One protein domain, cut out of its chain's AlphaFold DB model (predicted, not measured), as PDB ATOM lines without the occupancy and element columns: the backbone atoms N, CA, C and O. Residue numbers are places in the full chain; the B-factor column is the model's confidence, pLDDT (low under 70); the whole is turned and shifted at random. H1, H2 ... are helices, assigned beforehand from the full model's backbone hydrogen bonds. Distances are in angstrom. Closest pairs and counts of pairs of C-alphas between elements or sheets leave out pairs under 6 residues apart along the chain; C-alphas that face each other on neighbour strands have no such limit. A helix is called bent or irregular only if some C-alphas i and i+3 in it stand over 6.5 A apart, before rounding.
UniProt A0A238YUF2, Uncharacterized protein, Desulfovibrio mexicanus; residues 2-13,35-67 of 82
ATOM      1  N   ASN A   2     129.658 144.702 166.727       80.31
ATOM      2  CA  ASN A   2     130.913 144.323 167.384       80.31
ATOM      3  C   ASN A   2     130.697 143.075 168.260       80.31
ATOM      4  O   ASN A   2     129.905 143.105 169.204       80.31
ATOM      5  N   ARG A   3     131.393 141.972 167.936       74.62
ATOM      6  CA  ARG A   3     131.271 140.683 168.643       74.62
ATOM      7  C   ARG A   3     131.541 140.844 170.138       74.62
ATOM      8  O   ARG A   3     130.794 140.327 170.958       74.62
ATOM      9  N   ARG A   4     132.582 141.601 170.483       75.38
ATOM     10  CA  ARG A   4     133.021 141.815 171.861       75.38
ATOM     11  C   ARG A   4     131.931 142.487 172.696       75.38
ATOM     12  O   ARG A   4     131.546 141.975 173.739       75.38
ATOM     13  N   GLU A   5     131.386 143.586 172.181       77.88
ATOM     14  CA  GLU A   5     130.338 144.371 172.848       77.88
ATOM     15  C   GLU A   5     129.046 143.579 173.054       77.88
ATOM     16  O   GLU A   5     128.363 143.764 174.060       77.88
ATOM     17  N   PHE A   6     128.712 142.689 172.116       79.00
ATOM     18  CA  PHE A   6     127.529 141.847 172.229       79.00
ATOM     19  C   PHE A   6     127.625 140.895 173.422       79.00
ATOM     20  O   PHE A   6     126.715 140.855 174.247       79.00
ATOM     21  N   PHE A   7     128.742 140.173 173.547       77.56
ATOM     22  CA  PHE A   7     128.925 139.202 174.626       77.56
ATOM     23  C   PHE A   7     129.155 139.860 175.986       77.56
ATOM     24  O   PHE A   7     128.682 139.325 176.984       77.56
ATOM     25  N   CYS A   8     129.767 141.051 176.043       73.19
ATOM     26  CA  CYS A   8     129.935 141.798 177.295       73.19
ATOM     27  C   CYS A   8     128.617 142.030 178.057       73.19
ATOM     28  O   CYS A   8     128.627 142.047 179.281       73.19
ATOM     29  N   ARG A   9     127.476 142.162 177.364       77.81
ATOM     30  CA  ARG A   9     126.158 142.353 178.006       77.81
ATOM     31  C   ARG A   9     125.666 141.118 178.762       77.81
ATOM     32  O   ARG A   9     124.869 141.242 179.685       77.81
ATOM     33  N   PHE A  10     126.125 139.942 178.346       72.94
ATOM     34  CA  PHE A  10     125.746 138.660 178.928       72.94
ATOM     35  C   PHE A  10     126.766 138.150 179.934       72.94
ATOM     36  O   PHE A  10     126.468 137.198 180.646       72.94
ATOM     37  N   VAL A  11     127.956 138.753 180.001       70.12
ATOM     38  CA  VAL A  11     128.943 138.401 181.015       70.12
ATOM     39  C   VAL A  11     128.507 138.998 182.345       70.12
ATOM     40  O   VAL A  11     128.420 140.218 182.487       70.12
ATOM     41  N   PRO A  12     128.304 138.145 183.355       64.38
ATOM     42  CA  PRO A  12     128.713 138.371 184.705       64.38
ATOM     43  C   PRO A  12     129.422 139.689 185.100       64.38
ATOM     44  O   PRO A  12     130.636 139.574 185.235       64.38
ATOM     45  N   PHE A  13     128.858 140.904 185.280       62.88
ATOM     46  CA  PHE A  13     129.638 141.941 186.005       62.88
ATOM     47  C   PHE A  13     129.900 141.381 187.409       62.88
ATOM     48  O   PHE A  13     128.997 141.346 188.249       62.88
ATOM     49  N   LEU A  35     132.773 130.484 188.155       77.75
ATOM     50  CA  LEU A  35     132.109 130.604 186.866       77.75
ATOM     51  C   LEU A  35     131.583 129.241 186.429       77.75
ATOM     52  O   LEU A  35     132.325 128.249 186.348       77.75
ATOM     53  N   THR A  36     130.305 129.212 186.069       84.06
ATOM     54  CA  THR A  36     129.737 128.111 185.293       84.06
ATOM     55  C   THR A  36     130.405 128.029 183.917       84.06
ATOM     56  O   THR A  36     131.045 128.971 183.443       84.06
ATOM     57  N   GLU A  37     130.271 126.886 183.246       82.81
ATOM     58  CA  GLU A  37     130.819 126.690 181.897       82.81
ATOM     59  C   GLU A  37     130.288 127.727 180.898       82.81
ATOM     60  O   GLU A  37     131.061 128.307 180.138       82.81
ATOM     61  N   ASN A  38     128.989 128.034 180.968       84.00
ATOM     62  CA  ASN A  38     128.359 129.017 180.094       84.00
ATOM     63  C   ASN A  38     128.872 130.445 180.363       84.00
ATOM     64  O   ASN A  38     129.169 131.191 179.435       84.00
ATOM     65  N   GLU A  39     129.055 130.833 181.626       84.31
ATOM     66  CA  GLU A  39     129.630 132.147 181.959       84.31
ATOM     67  C   GLU A  39     131.085 132.263 181.494       84.31
ATOM     68  O   GLU A  39     131.501 133.311 180.996       84.31
ATOM     69  N   ARG A  40     131.850 131.172 181.600       85.75
ATOM     70  CA  ARG A  40     133.221 131.106 181.092       85.75
ATOM     71  C   ARG A  40     133.264 131.236 179.569       85.75
ATOM     72  O   ARG A  40     134.091 131.988 179.059       85.75
ATOM     73  N   PHE A  41     132.344 130.583 178.859       87.81
ATOM     74  CA  PHE A  41     132.170 130.724 177.411       87.81
ATOM     75  C   PHE A  41     131.882 132.179 177.016       87.81
ATOM     76  O   PHE A  41     132.574 132.750 176.171       87.81
ATOM     77  N   LEU A  42     130.901 132.812 177.665       86.75
ATOM     78  CA  LEU A  42     130.527 134.199 177.382       86.75
ATOM     79  C   LEU A  42     131.692 135.159 177.643       86.75
ATOM     80  O   LEU A  42     131.945 136.067 176.848       86.75
ATOM     81  N   ARG A  43     132.439 134.935 178.728       84.62
ATOM     82  CA  ARG A  43     133.598 135.757 179.089       84.62
ATOM     83  C   ARG A  43     134.765 135.564 178.125       84.62
ATOM     84  O   ARG A  43     135.360 136.558 177.719       84.62
ATOM     85  N   ALA A  44     135.037 134.338 177.688       88.31
ATOM     86  CA  ALA A  44     136.017 134.068 176.639       88.31
ATOM     87  C   ALA A  44     135.674 134.830 175.348       88.31
ATOM     88  O   ALA A  44     136.501 135.585 174.835       88.31
ATOM     89  N   MET A  45     134.418 134.751 174.898       87.75
ATOM     90  CA  MET A  45     133.945 135.478 173.715       87.75
ATOM     91  C   MET A  45     134.065 137.003 173.872       87.75
ATOM     92  O   MET A  45     134.470 137.693 172.931       87.75
ATOM     93  N   ALA A  46     133.775 137.535 175.064       84.25
ATOM     94  CA  ALA A  46     133.948 138.949 175.406       84.25
ATOM     95  C   ALA A  46     135.426 139.387 175.509       84.25
ATOM     96  O   ALA A  46     135.746 140.562 175.325       84.25
ATOM     97  N   MET A  47     136.345 138.455 175.764       83.31
ATOM     98  CA  MET A  47     137.793 138.676 175.685       83.31
ATOM     99  C   MET A  47     138.337 138.506 174.260       83.31
ATOM    100  O   MET A  47     139.508 138.774 174.015       83.31
ATOM    101  N   GLY A  48     137.494 138.099 173.304       85.12
ATOM    102  CA  GLY A  48     137.902 137.823 171.928       85.12
ATOM    103  C   GLY A  48     138.497 136.428 171.723       85.12
ATOM    104  O   GLY A  48     138.908 136.119 170.609       85.12
ATOM    105  N   ILE A  49     138.487 135.584 172.755       87.19
ATOM    106  CA  ILE A  49     138.929 134.190 172.714       87.19
ATOM    107  C   ILE A  49     137.800 133.351 172.112       87.19
ATOM    108  O   ILE A  49     136.645 133.511 172.503       87.19
ATOM    109  N   ASP A  50     138.124 132.470 171.165       88.00
ATOM    110  CA  ASP A  50     137.168 131.516 170.597       88.00
ATOM    111  C   ASP A  50     137.189 130.202 171.404       88.00
ATOM    112  O   ASP A  50     138.178 129.461 171.335       88.00
ATOM    113  N   PRO A  51     136.126 129.880 172.164       85.69
ATOM    114  CA  PRO A  51     136.074 128.684 173.000       85.69
ATOM    115  C   PRO A  51     136.168 127.385 172.200       85.69
ATOM    116  O   PRO A  51     136.635 126.390 172.740       85.69
ATOM    117  N   ALA A  52     135.767 127.386 170.924       87.38
ATOM    118  CA  ALA A  52     135.835 126.201 170.069       87.38
ATOM    119  C   ALA A  52     137.271 125.845 169.652       87.38
ATOM    120  O   ALA A  52     137.526 124.732 169.200       87.38
ATOM    121  N   THR A  53     138.215 126.776 169.814       87.94
ATOM    122  CA  THR A  53     139.639 126.550 169.516       87.94
ATOM    123  C   THR A  53     140.427 126.022 170.716       87.94
ATOM    124  O   THR A  53     141.621 125.755 170.601       87.94
ATOM    125  N   MET A  54     139.774 125.884 171.872       86.00
ATOM    126  CA  MET A  54     140.408 125.594 173.155       86.00
ATOM    127  C   MET A  54     139.767 124.375 173.810       86.00
ATOM    128  O   MET A  54     138.571 124.123 173.688       86.00
ATOM    129  N   THR A  55     140.560 123.631 174.576       87.38
ATOM    130  CA  THR A  55     139.999 122.609 175.464       87.38
ATOM    131  C   THR A  55     139.367 123.257 176.703       87.38
ATOM    132  O   THR A  55     139.798 124.334 177.130       87.38
ATOM    133  N   PRO A  56     138.401 122.594 177.369       80.75
ATOM    134  CA  PRO A  56     137.827 123.100 178.617       80.75
ATOM    135  C   PRO A  56     138.860 123.371 179.724       80.75
ATOM    136  O   PRO A  56     138.622 124.220 180.579       80.75
ATOM    137  N   GLY A  57     139.998 122.663 179.728       84.00
ATOM    138  CA  GLY A  57     141.107 122.902 180.660       84.00
ATOM    139  C   GLY A  57     141.820 124.226 180.383       84.00
ATOM    140  O   GLY A  57     141.899 125.074 181.265       84.00
ATOM    141  N   GLN A  58     142.230 124.450 179.133       86.25
ATOM    142  CA  GLN A  58     142.882 125.698 178.711       86.25
ATOM    143  C   GLN A  58     141.967 126.912 178.881       86.25
ATOM    144  O   GLN A  58     142.402 127.984 179.292       86.25
ATOM    145  N   LEU A  59     140.667 126.744 178.621       84.81
ATOM    146  CA  LEU A  59     139.702 127.822 178.802       84.81
ATOM    147  C   LEU A  59     139.571 128.239 180.276       84.81
ATOM    148  O   LEU A  59     139.350 129.414 180.554       84.81
ATOM    149  N   LYS A  60     139.723 127.302 181.227       85.12
ATOM    150  CA  LYS A  60     139.737 127.606 182.671       85.12
ATOM    151  C   LYS A  60     140.982 128.382 183.090       85.12
ATOM    152  O   LYS A  60     140.875 129.231 183.966       85.12
ATOM    153  N   GLU A  61     142.122 128.108 182.464       85.94
ATOM    154  CA  GLU A  61     143.374 128.832 182.719       85.94
ATOM    155  C   GLU A  61     143.323 130.260 182.160       85.94
ATOM    156  O   GLU A  61     143.720 131.205 182.835       85.94
ATOM    157  N   LEU A  62     142.780 130.434 180.949       85.00
ATOM    158  CA  LEU A  62     142.660 131.743 180.294       85.00
ATOM    159  C   LEU A  62     141.535 132.608 180.871       85.00
ATOM    160  O   LEU A  62     141.607 133.836 180.837       85.00
ATOM    161  N   VAL A  63     140.481 131.969 181.378       85.25
ATOM    162  CA  VAL A  63     139.329 132.626 181.999       85.25
ATOM    163  C   VAL A  63     139.161 132.076 183.419       85.25
ATOM    164  O   VAL A  63     138.276 131.238 183.666       85.25
ATOM    165  N   PRO A  64     140.013 132.538 184.356       80.25
ATOM    166  CA  PRO A  64     139.951 132.109 185.741       80.25
ATOM    167  C   PRO A  64     138.675 132.618 186.408       80.25
ATOM    168  O   PRO A  64     138.054 133.603 185.981       80.25
ATOM    169  N   ASP A  65     138.293 131.930 187.476       79.44
ATOM    170  CA  ASP A  65     137.215 132.378 188.343       79.44
ATOM    171  C   ASP A  65     137.550 133.770 188.915       79.44
ATOM    172  O   ASP A  65     138.715 134.054 189.204       79.44
ATOM    173  N   PRO A  66     136.567 134.679 189.016       69.19
ATOM    174  CA  PRO A  66     136.787 135.978 189.634       69.19
ATOM    175  C   PRO A  66     137.180 135.781 191.098       69.19
ATOM    176  O   PRO A  66     136.584 134.970 191.811       69.19
ATOM    177  N   GLU A  67     138.171 136.541 191.558       61.28
ATOM    178  CA  GLU A  67     138.505 136.552 192.977       61.28
ATOM    179  C   GLU A  67     137.282 137.021 193.780       61.28
ATOM    180  O   GLU A  67     136.592 137.960 193.360       61.28
TER     181      GLU A  67
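This is residues 2 to 13 and 35 to 67 of the 82 residues of an uncharacterized protein of Desulfovibrio mexicanus (UniProt A0A238YUF2). Three short helices stand in a slightly bent row, with H2, the longest, in the middle, H1 at its last end and H3 on its other side; neighbouring helices are steeply tilted to each other. The link of residues 47 to 55 loops from H2 to H3 on one side of the row, while the tail of residues 63 to 67 runs off on the other. The printed part has 45 residues with three named helices, in the order H1, H2, H3, and no named strand; its class is all helix. It is compact, with a radius of gyration of the C-alphas of 9.7 A and spans of 26 by 25 by 14 A.

H2, residues 37 to 46, is 14.2 A long from first to last C-alpha, beginning at C-alpha 37 at (130.819, 126.690, 181.897). H1, residues 3 to 8, is 8.8 A long and begins at C-alpha 3 at (131.271, 140.683, 168.643). H3, residues 56 to 62, is 10.0 A long and ends at C-alpha 62 at (142.660, 131.743, 180.294).

H2 touches H1, and their closest C-alphas, those of Arg 4 and Ala 46, are 4.7 A apart. These two helices run opposite ways at a steep tilt of 49 degrees. H2 also touches H3, the closest C-alphas being those of Arg 40 and Lys 60, 7.6 A apart. H2 and H3 run the same way at a steep tilt of 47 degrees. H1 and H3 are apart. In H1, H2 and H3 every O i to N i+4 pair is within hydrogen-bond range.

The two C-alphas farthest apart are those of Asn 2 and Glu 67, at 27.8 A. Residues 14 to 34 are not printed, and C-alphas 13 and 35 are 11.6 A apart across this cut, which lies between H1 and H2. The link from H2 to H3, with 9 residues between them, is short. The mean pLDDT of the printed part is 81.1, and residues 12 to 13 and 66 to 67 are under 70.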